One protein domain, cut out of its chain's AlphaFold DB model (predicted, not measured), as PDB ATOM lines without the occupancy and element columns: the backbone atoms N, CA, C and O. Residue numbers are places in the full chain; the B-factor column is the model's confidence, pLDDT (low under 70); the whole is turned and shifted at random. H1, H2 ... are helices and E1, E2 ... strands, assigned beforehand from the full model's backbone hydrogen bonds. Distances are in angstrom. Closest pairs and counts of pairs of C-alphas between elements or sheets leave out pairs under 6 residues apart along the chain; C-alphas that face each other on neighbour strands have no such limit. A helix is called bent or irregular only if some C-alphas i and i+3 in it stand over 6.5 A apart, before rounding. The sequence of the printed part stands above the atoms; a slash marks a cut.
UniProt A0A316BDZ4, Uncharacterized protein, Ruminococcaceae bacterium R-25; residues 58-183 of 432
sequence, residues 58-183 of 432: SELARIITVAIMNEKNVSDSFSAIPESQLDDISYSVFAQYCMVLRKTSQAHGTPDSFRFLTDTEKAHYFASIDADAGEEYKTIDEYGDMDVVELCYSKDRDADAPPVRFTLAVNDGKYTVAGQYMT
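AT A GLANCE: This is residues 58 to 183 of the 432 residues of an uncharacterized protein of Ruminococcaceae bacterium R-25 (UniProt A0A316BDZ4). A four-stranded antiparallel sheet, curled like part of a barrel, wraps round helix H1, and H2 and H3 pack on H1 and on each other to make a cluster of three helices. On the opposite face of the sheet from H1, H4 crosses over E2, and in the link after it residues 132 to 137 stick out. The printed part has 126 residues with six named helices and four named strands, in the order H1 H2 H3 E1 H4 H5 E2 E3 E4 H6; the sheet runs E1 E2 E3 E4, and the class is mixed, helices and strands. The whole is compact, with a radius of gyration of the C-alphas of 14.5 A and spans of 42 by 37 by 24 A.

HOW THE PARTS SIT: The strongly twisted sheet has E1, residues 113 to 116, and E4, residues 174 to 177, as edge strands, with E2, residues 146 to 152, and E3, residues 165 to 171, as inner strands. E1 and E2 are antiparallel at 149 degrees, with N 115 and O 150 within hydrogen-bond range at 2.9 A. E2 and E3 form a hairpin, antiparallel at 151 degrees, with N 149 and O 166 at 2.8 A. E3 and E4 form a second hairpin, antiparallel at 137 degrees, with N 169 and O 176 at 3.0 A. E2, E3 and E4 are a meander, each strand the antiparallel neighbour of the one before. H1, residues 58 to 69, is on the sheet, which curls round it; the closest C-alphas of H1 and E2 are those of Ala 61 and Val 149, 7.2 A apart. H2, residues 71 to 80, is not on the sheet; it forms a helical hairpin with H1, touching residues 63 to 68 of H1 alone, at a shallow tilt of 26 degrees, opposite ways, with the closest C-alphas, of Ala 67 and Val 74, 4.4 A apart. H3, residues 91 to 105, is the hub, the helix that touches most others. It touches H1, residues 98 to 102 against 64 to 69, about perpendicular at 72 degrees, only just; the closest C-alphas, of Ile 68 and Cys 98, are 4.8 A apart. It touches H2 at a steep tilt of 46 degrees, opposite ways, the closest C-alphas being those of Val 74 and Ala 95, 6.2 A apart. H6, residues 179 to 183, touches residues 93 to 97 of H3 alone, with the C-alphas of Val 93 and Thr 183 closest at 6.2 A, and only grazes the sheet with residues 179 to 182. H4, residues 119 to 129, lies over E2 at a height over the sheet of 9.6 A and runs across the strands, at 88 degrees to E2 on the local plane. H5, residues 140 to 143, and H4 only just touch, with 3 pairs of C-alphas within 8 A; the closest are those of Phe 126 and Ile 140, 6.5 A apart. H1 and H4 are apart. Every O i to N i+4 pair is within hydrogen-bond range in H1, H3, H4 and H6, against 4 of 6 in H2, and H5 is too short for such a pair.

IN THESE COORDINATES: E2 measures 19.2 A and E3 19.8 A from first to last C-alpha; E2 begins with C-alpha 146 at (-42.153, 39.442, -3.274). H3 measures 20.7 A, H1 16.1 A, H4 15.4 A and H2 15.1 A. H1 begins with C-alpha 58 at (-33.961, 41.371, 7.806), and H6 ends with C-alpha 183 at (-48.787, 26.832, 1.082). H2 is irregular: C-alphas 72 and 75 are 7.1 A apart.

THE WHOLE: The two C-alphas farthest apart are those of Lys 72 and Glu 135, 42.3 A. The link from E2 to E3, residues 153 to 164, is long. The printed part has no cut; its mean pLDDT is 93.2, and no printed residue is under 70.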
ATOM      1  N   SER A  58     -35.159  42.125   7.416       95.31
ATOM      2  CA  SER A  58     -33.961  41.371   7.806       95.31
ATOM      3  C   SER A  58     -34.184  40.483   9.031       95.31
ATOM      4  O   SER A  58     -33.625  39.391   9.100       95.31
ATOM      5  N   GLU A  59     -34.991  40.917  10.001       95.94
ATOM      6  CA  GLU A  59     -35.313  40.101  11.179       95.94
ATOM      7  C   GLU A  59     -36.187  38.903  10.810       95.94
ATOM      8  O   GLU A  59     -35.919  37.796  11.280       95.94
ATOM      9  N   LEU A  60     -37.176  39.108   9.934       96.25
ATOM     10  CA  LEU A  60     -38.032  38.042   9.428       96.25
ATOM     11  C   LEU A  60     -37.221  37.019   8.622       96.25
ATOM     12  O   LEU A  60     -37.276  35.827   8.925       96.25
ATOM     13  N   ALA A  61     -36.396  37.482   7.675       97.38
ATOM     14  CA  ALA A  61     -35.494  36.620   6.910       97.38
ATOM     15  C   ALA A  61     -34.578  35.800   7.832       97.38
ATOM     16  O   ALA A  61     -34.483  34.583   7.690       97.38
ATOM     17  N   ARG A  62     -33.974  36.435   8.846       96.88
ATOM     18  CA  ARG A  62     -33.115  35.754   9.824       96.88
ATOM     19  C   ARG A  62     -33.856  34.656  10.586       96.88
ATOM     20  O   ARG A  62     -33.295  33.582  10.780       96.88
ATOM     21  N   ILE A  63     -35.087  34.908  11.032       96.19
ATOM     22  CA  ILE A  63     -35.888  33.923  11.778       96.19
ATOM     23  C   ILE A  63     -36.212  32.697  10.915       96.19
ATOM     24  O   ILE A  63     -36.113  31.567  11.404       96.19
ATOM     25  N   ILE A  64     -36.546  32.910   9.639       96.81
ATOM     26  CA  ILE A  64     -36.807  31.831   8.679       96.81
ATOM     27  C   ILE A  64     -35.521  31.053   8.388       96.81
ATOM     28  O   ILE A  64     -35.513  29.831   8.512       96.81
ATOM     29  N   THR A  65     -34.403  31.735   8.120       96.56
ATOM     30  CA  THR A  65     -33.095  31.085   7.934       96.56
ATOM     31  C   THR A  65     -32.722  30.219   9.139       96.56
ATOM     32  O   THR A  65     -32.325  29.071   8.968       96.56
ATOM     33  N   VAL A  66     -32.938  30.699  10.370       95.56
ATOM     34  CA  VAL A  66     -32.689  29.927  11.604       95.56
ATOM     35  C   VAL A  66     -33.556  28.660  11.697       95.56
ATOM     36  O   VAL A  66     -33.077  27.638  12.197       95.56
ATOM     37  N   ALA A  67     -34.800  28.697  11.202       96.19
ATOM     38  CA  ALA A  67     -35.686  27.529  11.125       96.19
ATOM     39  C   ALA A  67     -35.243  26.523  10.045       96.19
ATOM     40  O   ALA A  67     -35.356  25.304  10.224       96.19
ATOM     41  N   ILE A  68     -34.713  27.025   8.926       96.50
ATOM     42  CA  ILE A  68     -34.144  26.200   7.856       96.50
ATOM     43  C   ILE A  68     -32.874  25.508   8.360       96.50
ATOM     44  O   ILE A  68     -32.750  24.300   8.201       96.50
ATOM     45  N   MET A  69     -31.983  26.217   9.058       93.44
ATOM     46  CA  MET A  69     -30.719  25.668   9.571       93.44
ATOM     47  C   MET A  69     -30.895  24.431  10.460       93.44
ATOM     48  O   MET A  69     -30.066  23.523  10.418       93.44
ATOM     49  N   ASN A  70     -31.931  24.394  11.307       92.06
ATOM     50  CA  ASN A  70     -32.096  23.324  12.289       92.06
ATOM     51  C   ASN A  70     -33.567  23.085  12.646       92.06
ATOM     52  O   ASN A  70     -34.280  24.005  13.042       92.06
ATOM     53  N   GLU A  71     -33.988  21.820  12.601       93.00
ATOM     54  CA  GLU A  71     -35.341  21.380  12.962       93.00
ATOM     55  C   GLU A  71     -35.779  21.838  14.349       93.00
ATOM     56  O   GLU A  71     -36.918  22.256  14.542       93.00
ATOM     57  N   LYS A  72     -34.849  21.821  15.306       94.25
ATOM     58  CA  LYS A  72     -35.128  22.182  16.698       94.25
ATOM     59  C   LYS A  72     -35.563  23.640  16.853       94.25
ATOM     60  O   LYS A  72     -36.245  23.958  17.818       94.25
ATOM     61  N   ASN A  73     -35.208  24.502  15.901       94.25
ATOM     62  CA  ASN A  73     -35.518  25.926  15.955       94.25
ATOM     63  C   ASN A  73     -36.876  26.273  15.330       94.25
ATOM     64  O   ASN A  73     -37.347  27.391  15.502       94.25
ATOM     65  N   VAL A  74     -37.518  25.353  14.600       95.75
ATOM     66  CA  VAL A  74     -38.714  25.660  13.795       95.75
ATOM     67  C   VAL A  74     -39.874  26.171  14.658       95.75
ATOM     68  O   VAL A  74     -40.498  27.176  14.318       95.75
ATOM     69  N   SER A  75     -40.136  25.521  15.797       95.81
ATOM     70  CA  SER A  75     -41.189  25.921  16.747       95.81
ATOM     71  C   SER A  75     -40.964  27.319  17.323       95.81
ATOM     72  O   SER A  75     -41.896  28.131  17.382       95.81
ATOM     73  N   ASP A  76     -39.728  27.612  17.720       95.31
ATOM     74  CA  ASP A  76     -39.366  28.889  18.328       95.31
ATOM     75  C   ASP A  76     -39.376  30.007  17.284       95.31
ATOM     76  O   ASP A  76     -39.957  31.065  17.529       95.31
ATOM     77  N   SER A  77     -38.845  29.747  16.084       95.88
ATOM     78  CA  SER A  77     -38.900  30.671  14.951       95.88
ATOM     79  C   SER A  77     -40.338  31.027  14.573       95.88
ATOM     80  O   SER A  77     -40.669  32.206  14.497       95.88
ATOM     81  N   PHE A  78     -41.228  30.043  14.413       96.56
ATOM     82  CA  PHE A  78     -42.642  30.306  14.119       96.56
ATOM     83  C   PHE A  78     -43.341  31.081  15.248       96.56
ATOM     84  O   PHE A  78     -44.200  31.939  15.028       96.56
ATOM     85  N   SER A  79     -42.983  30.790  16.500       93.81
ATOM     86  CA  SER A  79     -43.547  31.485  17.659       93.81
ATOM     87  C   SER A  79     -43.058  32.931  17.776       93.81
ATOM     88  O   SER A  79     -43.808  33.760  18.290       93.81
ATOM     89  N   ALA A  80     -41.858  33.233  17.273       93.69
ATOM     90  CA  ALA A  80     -41.260  34.565  17.264       93.69
ATOM     91  C   ALA A  80     -41.829  35.501  16.183       93.69
ATOM     92  O   ALA A  80     -41.665  36.713  16.303       93.69
ATOM     93  N   ILE A  81     -42.493  34.969  15.149       94.38
ATOM     94  CA  ILE A  81     -43.148  35.783  14.118       94.38
ATOM     95  C   ILE A  81     -44.510  36.284  14.651       94.38
ATOM     96  O   ILE A  81     -45.343  35.457  15.074       94.38
ATOM     97  N   PRO A  82     -44.759  37.613  14.631       92.38
ATOM     98  CA  PRO A  82     -46.051  38.194  14.979       92.38
ATOM     99  C   PRO A  82     -47.162  37.671  14.069       92.38
ATOM    100  O   PRO A  82     -46.963  37.465  12.876       92.38
ATOM    101  N   GLU A  83     -48.367  37.505  14.613       89.44
ATOM    102  CA  GLU A  83     -49.501  36.962  13.850       89.44
ATOM    103  C   GLU A  83     -49.856  37.820  12.630       89.44
ATOM    104  O   GLU A  83     -50.175  37.287  11.573       89.44
ATOM    105  N   SER A  84     -49.676  39.139  12.729       90.31
ATOM    106  CA  SER A  84     -49.888  40.073  11.620       90.31
ATOM    107  C   SER A  84     -48.867  39.947  10.478       90.31
ATOM    108  O   SER A  84     -49.013  40.644   9.476       90.31
ATOM    109  N   GLN A  85     -47.819  39.128  10.633       94.06
ATOM    110  CA  GLN A  85     -46.799  38.839   9.615       94.06
ATOM    111  C   GLN A  85     -46.764  37.361   9.206       94.06
ATOM    112  O   GLN A  85     -45.923  36.988   8.390       94.06
ATOM    113  N   LEU A  86     -47.648  36.522   9.759       92.12
ATOM    114  CA  LEU A  86     -47.745  35.106   9.399       92.12
ATOM    115  C   LEU A  86     -48.563  34.857   8.128       92.12
ATOM    116  O   LEU A  86     -48.421  33.782   7.561       92.12
ATOM    117  N   ASP A  87     -49.382  35.816   7.685       89.25
ATOM    118  CA  ASP A  87     -50.207  35.676   6.473       89.25
ATOM    119  C   ASP A  87     -51.047  34.380   6.491       89.25
ATOM    120  O   ASP A  87     -50.989  33.548   5.591       89.25
ATOM    121  N   ASP A  88     -51.729  34.149   7.621       86.81
ATOM    122  CA  ASP A  88     -52.557  32.968   7.915       86.81
ATOM    123  C   ASP A  88     -51.868  31.592   7.778       86.81
ATOM    124  O   ASP A  88     -52.521  30.545   7.856       86.81
ATOM    125  N   ILE A  89     -50.533  31.549   7.677       93.62
ATOM    126  CA  ILE A  89     -49.803  30.287   7.567       93.62
ATOM    127  C   ILE A  89     -49.883  29.474   8.867       93.62
ATOM    128  O   ILE A  89     -49.641  29.949   9.984       93.62
ATOM    129  N   SER A  90     -50.193  28.187   8.724       94.88
ATOM    130  CA  SER A  90     -50.164  27.247   9.844       94.88
ATOM    131  C   SER A  90     -48.731  26.840  10.201       94.88
ATOM    132  O   SER A  90     -47.836  26.808   9.353       94.88
ATOM    133  N   TYR A  91     -48.522  26.436  11.458       96.19
ATOM    134  CA  TYR A  91     -47.237  25.885  11.902       96.19
ATOM    135  C   TYR A  91     -46.786  24.693  11.045       96.19
ATOM    136  O   TYR A  91     -45.608  24.587  10.723       96.19
ATOM    137  N   SER A  92     -47.709  23.806  10.657       96.69
ATOM    138  CA  SER A  92     -47.392  22.619   9.857       96.69
ATOM    139  C   SER A  92     -46.865  22.976   8.471       96.69
ATOM    140  O   SER A  92     -45.866  22.399   8.054       96.69
ATOM    141  N   VAL A  93     -47.481  23.948   7.788       97.06
ATOM    142  CA  VAL A  93     -47.011  24.402   6.468       97.06
ATOM    143  C   VAL A  93     -45.650  25.078   6.604       97.06
ATOM    144  O   VAL A  93     -44.721  24.723   5.884       97.06
ATOM    145  N   PHE A  94     -45.488  25.977   7.581       98.06
ATOM    146  CA  PHE A  94     -44.203  26.629   7.845       98.06
ATOM    147  C   PHE A  94     -43.083  25.614   8.129       98.06
ATOM    148  O   PHE A  94     -41.982  25.713   7.583       98.06
ATOM    149  N   ALA A  95     -43.368  24.612   8.965       97.88
ATOM    150  CA  ALA A  95     -42.415  23.572   9.324       97.88
ATOM    151  C   ALA A  95     -42.028  22.699   8.125       97.88
ATOM    152  O   ALA A  95     -40.840  22.442   7.927       97.88
ATOM    153  N   GLN A  96     -43.002  22.282   7.310       97.62
ATOM    154  CA  GLN A  96     -42.741  21.513   6.092       97.62
ATOM    155  C   GLN A  96     -41.951  22.332   5.067       97.62
ATOM    156  O   GLN A  96     -40.978  21.827   4.518       97.62
ATOM    157  N   TYR A  97     -42.287  23.609   4.870       98.06
ATOM    158  CA  TYR A  97     -41.561  24.498   3.958       98.06
ATOM    159  C   TYR A  97     -40.088  24.640   4.362       98.06
ATOM    160  O   TYR A  97     -39.187  24.413   3.553       98.06
ATOM    161  N   CYS A  98     -39.825  24.893   5.648       97.69
ATOM    162  CA  CYS A  98     -38.459  24.941   6.171       97.69
ATOM    163  C   CYS A  98     -37.737  23.588   6.061       97.69
ATOM    164  O   CYS A  98     -36.529  23.561   5.835       97.69
ATOM    165  N   MET A  99     -38.447  22.468   6.228       96.75
ATOM    166  CA  MET A  99     -37.887  21.122   6.078       96.75
ATOM    167  C   MET A  99     -37.449  20.846   4.635       96.75
ATOM    168  O   MET A  99     -36.348  20.331   4.441       96.75
ATOM    169  N   VAL A 100     -38.264  21.206   3.637       96.62
ATOM    170  CA  VAL A 100     -37.919  21.037   2.215       96.62
ATOM    171  C   VAL A 100     -36.680  21.861   1.875       96.62
ATOM    172  O   VAL A 100     -35.695  21.301   1.397       96.62
ATOM    173  N   LEU A 101     -36.666  23.150   2.230       96.56
ATOM    174  CA  LEU A 101     -35.502  24.016   2.005       96.56
ATOM    175  C   LEU A 101     -34.247  23.509   2.718       96.56
ATOM    176  O   LEU A 101     -33.153  23.554   2.157       96.56
ATOM    177  N   ARG A 102     -34.391  22.973   3.936       94.94
ATOM    178  CA  ARG A 102     -33.280  22.350   4.664       94.94
ATOM    179  C   ARG A 102     -32.751  21.121   3.939       94.94
ATOM    180  O   ARG A 102     -31.539  20.952   3.893       94.94
ATOM    181  N   LYS A 103     -33.627  20.265   3.400       92.38
ATOM    182  CA  LYS A 103     -33.225  19.081   2.627       92.38
ATOM    183  C   LYS A 103     -32.441  19.504   1.383       92.38
ATOM    184  O   LYS A 103     -31.340  19.007   1.187       92.38
ATOM    185  N   THR A 104     -32.945  20.470   0.614       91.62
ATOM    186  CA  THR A 104     -32.244  21.006  -0.568       91.62
ATOM    187  C   THR A 104     -30.903  21.642  -0.197       91.62
ATOM    188  O   THR A 104     -29.904  21.447  -0.880       91.62
ATOM    189  N   SER A 105     -30.841  22.330   0.943       92.62
ATOM    190  CA  SER A 105     -29.618  22.941   1.468       92.62
ATOM    191  C   SER A 105     -28.515  21.934   1.810       92.62
ATOM    192  O   SER A 105     -27.358  22.339   1.882       92.62
ATOM    193  N   GLN A 106     -28.812  20.644   2.014       89.25
ATOM    194  CA  GLN A 106     -27.805  19.652   2.422       89.25
ATOM    195  C   GLN A 106     -26.659  19.496   1.415       89.25
ATOM    196  O   GLN A 106     -25.536  19.223   1.846       89.25
ATOM    197  N   ALA A 107     -26.933  19.701   0.120       87.00
ATOM    198  CA  ALA A 107     -25.923  19.672  -0.939       87.00
ATOM    199  C   ALA A 107     -24.843  20.744  -0.722       87.00
ATOM    200  O   ALA A 107     -23.660  20.445  -0.821       87.00
ATOM    201  N   HIS A 108     -25.244  21.944  -0.298       90.50
ATOM    202  CA  HIS A 108     -24.340  23.064  -0.019       90.50
ATOM    203  C   HIS A 108     -23.730  23.007   1.389       90.50
ATOM    204  O   HIS A 108     -22.581  23.386   1.608       90.50
ATOM    205  N   GLY A 109     -24.493  22.513   2.370       90.56
ATOM    206  CA  GLY A 109     -24.124  22.478   3.784       90.56
ATOM    207  C   GLY A 109     -25.165  23.158   4.675       90.56
ATOM    208  O   GLY A 109     -26.349  23.208   4.363       90.56
ATOM    209  N   THR A 110     -24.741  23.660   5.835       90.88
ATOM    210  CA  THR A 110     -25.619  24.454   6.710       90.88
ATOM    211  C   THR A 110     -25.449  25.932   6.365       90.88
ATOM    212  O   THR A 110     -24.312  26.403   6.398       90.88
ATOM    213  N   PRO A 111     -26.531  26.667   6.057       92.56
ATOM    214  CA  PRO A 111     -26.432  28.082   5.731       92.56
ATOM    215  C   PRO A 111     -26.039  28.857   6.988       92.56
ATOM    216  O   PRO A 111     -26.514  28.553   8.081       92.56
ATOM    217  N   ASP A 112     -25.166  29.848   6.850       89.12
ATOM    218  CA  ASP A 112     -24.688  30.679   7.970       89.12
ATOM    219  C   ASP A 112     -25.079  32.153   7.837       89.12
ATOM    220  O   ASP A 112     -25.012  32.919   8.801       89.12
ATOM    221  N   SER A 113     -25.525  32.545   6.650       92.25
ATOM    222  CA  SER A 113     -25.922  33.901   6.319       92.25
ATOM    223  C   SER A 113     -26.956  33.885   5.194       92.25
ATOM    224  O   SER A 113     -27.337  32.835   4.676       92.25
ATOM    225  N   PHE A 114     -27.474  35.059   4.853       96.88
ATOM    226  CA  PHE A 114     -28.388  35.236   3.735       96.88
ATOM    227  C   PHE A 114     -28.148  36.594   3.088       96.88
ATOM    228  O   PHE A 114     -27.631  37.518   3.725       96.88
ATOM    229  N   ARG A 115     -28.569  36.726   1.835       97.19
ATOM    230  CA  ARG A 115     -28.611  38.002   1.120       97.19
ATOM    231  C   ARG A 115     -29.960  38.183   0.444       97.19
ATOM    232  O   ARG A 115     -30.634  37.213   0.108       97.19
ATOM    233  N   PHE A 116     -30.342  39.434   0.227       97.56
ATOM    234  CA  PHE A 116     -31.480  39.754  -0.626       97.56
ATOM    235  C   PHE A 116     -30.998  39.868  -2.063       97.56
ATOM    236  O   PHE A 116     -29.960  40.485  -2.312       97.56
ATOM    237  N   LEU A 117     -31.747  39.274  -2.986       97.62
ATOM    238  CA  LEU A 117     -31.512  39.505  -4.402       97.62
ATOM    239  C   LEU A 117     -31.862  40.953  -4.755       97.62
ATOM    240  O   LEU A 117     -32.801  41.534  -4.209       97.62
ATOM    241  N   THR A 118     -31.090  41.532  -5.668       96.88
ATOM    242  CA  THR A 118     -31.437  42.796  -6.329       96.88
ATOM    243  C   THR A 118     -32.652  42.606  -7.239       96.88
ATOM    244  O   THR A 118     -32.960  41.481  -7.626       96.88
ATOM    245  N   ASP A 119     -33.324  43.689  -7.643       94.75
ATOM    246  CA  ASP A 119     -34.491  43.593  -8.535       94.75
ATOM    247  C   ASP A 119     -34.167  42.875  -9.853       94.75
ATOM    248  O   ASP A 119     -34.957  42.059 -10.328       94.75
ATOM    249  N   THR A 120     -32.971  43.104 -10.406       96.69
ATOM    250  CA  THR A 120     -32.495  42.413 -11.612       96.69
ATOM    251  C   THR A 120     -32.313  40.913 -11.376       96.69
ATOM    252  O   THR A 120     -32.766  40.107 -12.184       96.69
ATOM    253  N   GLU A 121     -31.671  40.514 -10.272       96.81
ATOM    254  CA  GLU A 121     -31.487  39.096  -9.924       96.81
ATOM    255  C   GLU A 121     -32.821  38.410  -9.609       96.81
ATOM    256  O   GLU A 121     -33.039  37.273 -10.022       96.81
ATOM    257  N   LYS A 122     -33.728  39.110  -8.916       95.19
ATOM    258  CA  LYS A 122     -35.091  38.656  -8.625       95.19
ATOM    259  C   LYS A 122     -35.863  38.383  -9.914       95.19
ATOM    260  O   LYS A 122     -36.400  37.290 -10.070       95.19
ATOM    261  N   ALA A 123     -35.868  39.335 -10.849       94.31
ATOM    262  CA  ALA A 123     -36.524  39.170 -12.142       94.31
ATOM    263  C   ALA A 123     -35.948  37.973 -12.913       94.31
ATOM    264  O   ALA A 123     -36.695  37.165 -13.456       94.31
ATOM    265  N   HIS A 124     -34.622  37.810 -12.900       94.69
ATOM    266  CA  HIS A 124     -33.964  36.684 -13.561       94.69
ATOM    267  C   HIS A 124     -34.293  35.335 -12.902       94.69
ATOM    268  O   HIS A 124     -34.424  34.324 -13.593       94.69
ATOM    269  N   TYR A 125     -34.440  35.309 -11.574       94.19
ATOM    270  CA  TYR A 125     -34.845  34.122 -10.828       94.19
ATOM    271  C   TYR A 125     -36.293  33.726 -11.126       94.19
ATOM    272  O   TYR A 125     -36.531  32.572 -11.478       94.19
ATOM    273  N   PHE A 126     -37.253  34.651 -11.061       94.81
ATOM    274  CA  PHE A 126     -38.647  34.343 -11.400       94.81
ATOM    275  C   PHE A 126     -38.801  33.941 -12.870       94.81
ATOM    276  O   PHE A 126     -39.403  32.907 -13.149       94.81
ATOM    277  N   ALA A 127     -38.118  34.631 -13.789       93.31
ATOM    278  CA  ALA A 127     -38.065  34.222 -15.192       93.31
ATOM    279  C   ALA A 127     -37.471  32.813 -15.384       93.31
ATOM    280  O   ALA A 127     -37.869  32.112 -16.305       93.31
ATOM    281  N   SER A 128     -36.544  32.370 -14.524       93.25
ATOM    282  CA  SER A 128     -36.012  30.998 -14.577       93.25
ATOM    283  C   SER A 128     -36.994  29.939 -14.065       93.25
ATOM    284  O   SER A 128     -36.959  28.802 -14.530       93.25
ATOM    285  N   ILE A 129     -37.891  30.294 -13.137       94.06
ATOM    286  CA  ILE A 129     -38.969  29.402 -12.682       94.06
ATOM    287  C   ILE A 129     -40.002  29.230 -13.793       94.06
ATOM    288  O   ILE A 129     -40.412  28.107 -14.104       94.06
ATOM    289  N   ASP A 130     -40.370  30.352 -14.402       92.62
ATOM    290  CA  ASP A 130     -41.369  30.439 -15.461       92.62
ATOM    291  C   ASP A 130     -40.770  30.177 -16.855       92.62
ATOM    292  O   ASP A 130     -41.477  30.233 -17.859       92.62
ATOM    293  N   ALA A 131     -39.482  29.824 -16.936       87.12
ATOM    294  CA  ALA A 131     -38.856  29.375 -18.172       87.12
ATOM    295  C   ALA A 131     -39.645  28.186 -18.725       87.12
ATOM    296  O   ALA A 131     -40.032  27.305 -17.962       87.12
ATOM    297  N   ASP A 132     -39.919  28.173 -20.026       82.12
ATOM    298  CA  ASP A 132     -40.746  27.160 -20.697       82.12
ATOM    299  C   ASP A 132     -42.208  27.075 -20.210       82.12
ATOM    300  O   ASP A 132     -42.935  26.151 -20.585       82.12
ATOM    301  N   ALA A 133     -42.682  28.034 -19.404       82.50
ATOM    302  CA  ALA A 133     -44.104  28.177 -19.129       82.50
ATOM    303  C   ALA A 133     -44.803  28.699 -20.395       82.50
ATOM    304  O   ALA A 133     -44.743  29.882 -20.727       82.50
ATOM    305  N   GLY A 134     -45.458  27.797 -21.129       84.25
ATOM    306  CA  GLY A 134     -46.407  28.168 -22.177       84.25
ATOM    307  C   GLY A 134     -47.592  28.977 -21.630       84.25
ATOM    308  O   GLY A 134     -47.801  29.079 -20.421       84.25
ATOM    309  N   GLU A 135     -48.419  29.520 -22.526       88.12
ATOM    310  CA  GLU A 135     -49.529  30.426 -22.176       88.12
ATOM    311  C   GLU A 135     -50.577  29.823 -21.222       88.12
ATOM    312  O   GLU A 135     -51.343  30.552 -20.587       88.12
ATOM    313  N   GLU A 136     -50.618  28.498 -21.115       90.88
ATOM    314  CA  GLU A 136     -51.550  27.723 -20.298       90.88
ATOM    315  C   GLU A 136     -51.155  27.607 -18.813       90.88
ATOM    316  O   GLU A 136     -52.016  27.327 -17.968       90.88
ATOM    317  N   TYR A 137     -49.883  27.843 -18.474       93.88
ATOM    318  CA  TYR A 137     -49.364  27.685 -17.114       93.88
ATOM    319  C   TYR A 137     -49.437  28.980 -16.301       93.88
ATOM    320  O   TYR A 137     -49.359  30.087 -16.833       93.88
ATOM    321  N   LYS A 138     -49.621  28.822 -14.988       94.69
ATOM    322  CA  LYS A 138     -49.594  29.898 -13.995       94.69
ATOM    323  C   LYS A 138     -48.148  30.360 -13.793       94.69
ATOM    324  O   LYS A 138     -47.256  29.515 -13.715       94.69
ATOM    325  N   THR A 139     -47.926  31.663 -13.655       94.38
ATOM    326  CA  THR A 139     -46.595  32.242 -13.391       94.38
ATOM    327  C   THR A 139     -46.462  32.730 -11.950       94.38
ATOM    328  O   THR A 139     -47.453  32.852 -11.218       94.38
ATOM    329  N   ILE A 140     -45.228  32.983 -11.508       93.69
ATOM    330  CA  ILE A 140     -44.947  33.414 -10.130       93.69
ATOM    331  C   ILE A 140     -45.485  34.820  -9.833       93.69
ATOM    332  O   ILE A 140     -45.859  35.095  -8.693       93.69
ATOM    333  N   ASP A 141     -45.607  35.676 -10.848       90.44
ATOM    334  CA  ASP A 141     -46.124  37.046 -10.706       90.44
ATOM    335  C   ASP A 141     -47.546  37.098 -10.115       90.44
ATOM    336  O   ASP A 141     -47.937  38.078  -9.481       90.44
ATOM    337  N   GLU A 142     -48.323  36.019 -10.254       89.94
ATOM    338  CA  GLU A 142     -49.668  35.905  -9.681       89.94
ATOM    339  C   GLU A 142     -49.685  35.819  -8.142       89.94
ATOM    340  O   GLU A 142     -50.756  35.896  -7.538       89.94
ATOM    341  N   TYR A 143     -48.525  35.667  -7.490       92.38
ATOM    342  CA  TYR A 143     -48.388  35.651  -6.026       92.38
ATOM    343  C   TYR A 143     -48.109  37.039  -5.423       92.38
ATOM    344  O   TYR A 143     -47.928  37.150  -4.210       92.38
ATOM    345  N   GLY A 144     -48.125  38.096  -6.241       91.00
ATOM    346  CA  GLY A 144     -47.931  39.477  -5.798       91.00
ATOM    347  C   GLY A 144     -46.461  39.874  -5.659       91.00
ATOM    348  O   GLY A 144     -45.558  39.150  -6.079       91.00
ATOM    349  N   ASP A 145     -46.220  41.057  -5.089       92.44
ATOM    350  CA  ASP A 145     -44.857  41.555  -4.902       92.44
ATOM    351  C   ASP A 145     -44.145  40.772  -3.796       92.44
ATOM    352  O   ASP A 145     -44.639  40.594  -2.677       92.44
ATOM    353  N   MET A 146     -42.958  40.287  -4.134       95.00
ATOM    354  CA  MET A 146     -42.153  39.442  -3.274       95.00
ATOM    355  C   MET A 146     -40.698  39.855  -3.358       95.00
ATOM    356  O   MET A 146     -40.192  40.237  -4.411       95.00
ATOM    357  N   ASP A 147     -39.995  39.677  -2.249       95.69
ATOM    358  CA  ASP A 147     -38.544  39.713  -2.220       95.69
ATOM    359  C   ASP A 147     -37.967  38.323  -2.034       95.69
ATOM    360  O   ASP A 147     -38.488  37.496  -1.283       95.69
ATOM    361  N   VAL A 148     -36.852  38.085  -2.715       96.94
ATOM    362  CA  VAL A 148     -36.181  36.790  -2.735       96.94
ATOM    363  C   VAL A 148     -34.964  36.852  -1.829       96.94
ATOM    364  O   VAL A 148     -34.099  37.723  -1.961       96.94
ATOM    365  N   VAL A 149     -34.907  35.907  -0.902       97.94
ATOM    366  CA  VAL A 149     -33.793  35.711   0.018       97.94
ATOM    367  C   VAL A 149     -33.012  34.492  -0.434       97.94
ATOM    368  O   VAL A 149     -33.567  33.401  -0.537       97.94
ATOM    369  N   GLU A 150     -31.722  34.672  -0.687       97.44
ATOM    370  CA  GLU A 150     -30.795  33.593  -1.010       97.44
ATOM    371  C   GLU A 150     -29.989  33.212   0.230       97.44
ATOM    372  O   GLU A 150     -29.472  34.080   0.943       97.44
ATOM    373  N   LEU A 151     -29.908  31.911   0.498       96.44
ATOM    374  CA  LEU A 151     -29.097  31.361   1.576       96.44
ATOM    375  C   LEU A 151     -27.626  31.323   1.158       96.44
ATOM    376  O   LEU A 151     -27.301  30.900   0.052       96.44
ATOM    377  N   CYS A 152     -26.744  31.729   2.066       94.44
ATOM    378  CA  CYS A 152     -25.307  31.792   1.835       94.44
ATOM    379  C   CYS A 152     -24.564  30.784   2.726       94.44
ATOM    380  O   CYS A 152     -24.940  30.548   3.881       94.44
ATOM    381  N   TYR A 153     -23.478  30.231   2.183       94.31
ATOM    382  CA  TYR A 153     -22.673  29.183   2.807       94.31
ATOM    383  C   TYR A 153     -21.196  29.583   2.786       94.31
ATOM    384  O   TYR A 153     -20.598  29.721   1.722       94.31
ATOM    385  N   SER A 154     -20.564  29.729   3.952       88.94
ATOM    386  CA  SER A 154     -19.119  30.010   4.043       88.94
ATOM    387  C   SER A 154     -18.242  28.862   3.536       88.94
ATOM    388  O   SER A 154     -17.085  29.078   3.175       88.94
ATOM    389  N   LYS A 155     -18.777  27.636   3.528       86.75
ATOM    390  CA  LYS A 155     -18.132  26.425   3.009       86.75
ATOM    391  C   LYS A 155     -19.116  25.655   2.141       86.75
ATOM    392  O   LYS A 155     -19.590  24.596   2.553       86.75
ATOM    393  N   ASP A 156     -19.432  26.227   0.986       91.00
ATOM    394  CA  ASP A 156     -20.274  25.565  -0.002       91.00
ATOM    395  C   ASP A 156     -19.585  24.293  -0.515       91.00
ATOM    396  O   ASP A 156     -18.443  24.330  -0.983       91.00
ATOM    397  N   ARG A 157     -20.253  23.155  -0.334       90.62
ATOM    398  CA  ARG A 157     -19.751  21.838  -0.743       90.62
ATOM    399  C   ARG A 157     -20.031  21.539  -2.211       90.62
ATOM    400  O   ARG A 157     -19.354  20.673  -2.758       90.62
ATOM    401  N   ASP A 158     -20.989  22.236  -2.813       87.25
ATOM    402  CA  ASP A 158     -21.401  22.047  -4.197       87.25
ATOM    403  C   ASP A 158     -21.792  23.402  -4.800       87.25
ATOM    404  O   ASP A 158     -22.960  23.785  -4.847       87.25
ATOM    405  N   ALA A 159     -20.776  24.148  -5.234       82.94
ATOM    406  CA  ALA A 159     -20.956  25.478  -5.813       82.94
ATOM    407  C   ALA A 159     -21.645  25.452  -7.193       82.94
ATOM    408  O   ALA A 159     -22.075  26.503  -7.669       82.94
ATOM    409  N   ASP A 160     -21.739  24.279  -7.827       84.06
ATOM    410  CA  ASP A 160     -22.398  24.103  -9.122       84.06
ATOM    411  C   ASP A 160     -23.909  23.838  -8.963       84.06
ATOM    412  O   ASP A 160     -24.677  23.985  -9.921       84.06
ATOM    413  N   ALA A 161     -24.369  23.479  -7.757       83.88
ATOM    414  CA  ALA A 161     -25.786  23.295  -7.472       83.88
ATOM    415  C   ALA A 161     -26.556  24.638  -7.413       83.88
ATOM    416  O   ALA A 161     -26.014  25.668  -7.005       83.88
ATOM    417  N   PRO A 162     -27.851  24.661  -7.796       86.25
ATOM    418  CA  PRO A 162     -28.663  25.872  -7.724       86.25
ATOM    419  C   PRO A 162     -28.792  26.412  -6.287       86.25
ATOM    420  O   PRO A 162     -29.171  25.652  -5.395       86.25
ATOM    421  N   PRO A 163     -28.594  27.725  -6.054       90.50
ATOM    422  CA  PRO A 163     -28.726  28.301  -4.721       90.50
ATOM    423  C   PRO A 163     -30.124  28.116  -4.127       90.50
ATOM    424  O   PRO A 163     -31.143  28.314  -4.797       90.50
ATOM    425  N   VAL A 164     -30.175  27.818  -2.828       94.62
ATOM    426  CA  VAL A 164     -31.436  27.694  -2.086       94.62
ATOM    427  C   VAL A 164     -31.990  29.075  -1.756       94.62
ATOM    428  O   VAL A 164     -31.306  29.913  -1.161       94.62
ATOM    429  N   ARG A 165     -33.253  29.303  -2.121       96.06
ATOM    430  CA  ARG A 165     -33.937  30.592  -1.983       96.06
ATOM    431  C   ARG A 165     -35.309  30.430  -1.337       96.06
ATOM    432  O   ARG A 165     -35.940  29.384  -1.474       96.06
ATOM    433  N   PHE A 166     -35.774  31.473  -0.659       96.94
ATOM    434  CA  PHE A 166     -37.152  31.595  -0.176       96.94
ATOM    435  C   PHE A 166     -37.682  33.009  -0.407       96.94
ATOM    436  O   PHE A 166     -36.906  33.934  -0.655       96.94
ATOM    437  N   THR A 167     -38.999  33.184  -0.326       96.69
ATOM    438  CA  THR A 167     -39.660  34.465  -0.601       96.69
ATOM    439  C   THR A 167     -40.289  35.074   0.650       96.69
ATOM    440  O   THR A 167     -40.755  34.377   1.556       96.69
ATOM    441  N   LEU A 168     -40.286  36.404   0.698       96.94
ATOM    442  CA  LEU A 168     -41.065  37.219   1.626       96.94
ATOM    443  C   LEU A 168     -42.070  38.030   0.814       96.94
ATOM    444  O   LEU A 168     -41.695  38.575  -0.220       96.94
ATOM    445  N   ALA A 169     -43.310  38.132   1.281       95.75
ATOM    446  CA  ALA A 169     -44.315  38.962   0.626       95.75
ATOM    447  C   ALA A 169     -44.183  40.422   1.068       95.75
ATOM    448  O   ALA A 169     -43.817  40.706   2.218       95.75
ATOM    449  N   VAL A 170     -44.492  41.336   0.150       92.75
ATOM    450  CA  VAL A 170     -44.491  42.781   0.378       92.75
ATOM    451  C   VAL A 170     -45.899  43.312   0.143       92.75
ATOM    452  O   VAL A 170     -46.366  43.387  -0.986       92.75
ATOM    453  N   ASN A 171     -46.566  43.718   1.222       85.38
ATOM    454  CA  ASN A 171     -47.909  44.289   1.170       85.38
ATOM    455  C   ASN A 171     -47.884  45.671   1.822       85.38
ATOM    456  O   ASN A 171     -47.572  45.789   3.007       85.38
ATOM    457  N   ASP A 172     -48.160  46.726   1.051       80.44
ATOM    458  CA  ASP A 172     -48.188  48.121   1.526       80.44
ATOM    459  C   ASP A 172     -46.922  48.545   2.305       80.44
ATOM    460  O   ASP A 172     -46.975  49.251   3.312       80.44
ATOM    461  N   GLY A 173     -45.750  48.080   1.853       79.31
ATOM    462  CA  GLY A 173     -44.453  48.356   2.485       79.31
ATOM    463  C   GLY A 173     -44.165  47.541   3.753       79.31
ATOM    464  O   GLY A 173     -43.101  47.701   4.357       79.31
ATOM    465  N   LYS A 174     -45.075  46.644   4.147       87.94
ATOM    466  CA  LYS A 174     -44.900  45.704   5.251       87.94
ATOM    467  C   LYS A 174     -44.488  44.331   4.727       87.94
ATOM    468  O   LYS A 174     -45.085  43.792   3.800       87.94
ATOM    469  N   TYR A 175     -43.477  43.756   5.371       94.25
ATOM    470  CA  TYR A 175     -42.987  42.418   5.055       94.25
ATOM    471  C   TYR A 175     -43.729  41.364   5.865       94.25
ATOM    472  O   TYR A 175     -43.835  41.481   7.091       94.25
ATOM    473  N   THR A 176     -44.186  40.316   5.194       95.44
ATOM    474  CA  THR A 176     -44.795  39.141   5.822       95.44
ATOM    475  C   THR A 176     -44.155  37.867   5.287       95.44
ATOM    476  O   THR A 176     -43.416  37.869   4.297       95.44
ATOM    477  N   VAL A 177     -44.419  36.751   5.962       95.12
ATOM    478  CA  VAL A 177     -44.238  35.438   5.349       95.12
ATOM    479  C   VAL A 177     -45.101  35.400   4.083       95.12
ATOM    480  O   VAL A 177     -46.218  35.914   4.093       95.12
ATOM    481  N   ALA A 178     -44.582  34.836   2.992       95.94
ATOM    482  CA  ALA A 178     -45.346  34.651   1.761       95.94
ATOM    483  C   ALA A 178     -46.292  33.444   1.917       95.94
ATOM    484  O   ALA A 178     -45.998  32.350   1.436       95.94
ATOM    485  N   GLY A 179     -47.387  33.612   2.666       94.94
ATOM    486  CA  GLY A 179     -48.235  32.524   3.159       94.94
ATOM    487  C   GLY A 179     -48.830  31.677   2.039       94.94
ATOM    488  O   GLY A 179     -48.667  30.451   2.038       94.94
ATOM    489  N   GLN A 180     -49.438  32.324   1.039       94.44
ATOM    490  CA  GLN A 180     -49.993  31.635  -0.132       94.44
ATOM    491  C   GLN A 180     -48.901  30.933  -0.956       94.44
ATOM    492  O   GLN A 180     -49.046  29.759  -1.291       94.44
ATOM    493  N   TYR A 181     -47.770  31.605  -1.210       95.94
ATOM    494  CA  TYR A 181     -46.631  31.025  -1.937       95.94
ATOM    495  C   TYR A 181     -46.114  29.757  -1.247       95.94
ATOM    496  O   TYR A 181     -45.905  28.732  -1.895       95.94
ATOM    497  N   MET A 182     -45.910  29.803   0.074       97.31
ATOM    498  CA  MET A 182     -45.417  28.659   0.847       97.31
ATOM    499  C   MET A 182     -46.425  27.511   0.872       97.31
ATOM    500  O   MET A 182     -46.034  26.354   0.716       97.31
ATOM    501  N   THR A 183     -47.709  27.826   1.049       96.75
ATOM    502  CA  THR A 183     -48.787  26.832   1.082       96.75
ATOM    503  C   THR A 183     -48.893  26.095  -0.248       96.75
ATOM    504  O   THR A 183     -48.853  24.864  -0.263       96.75
TER     505      THR A 183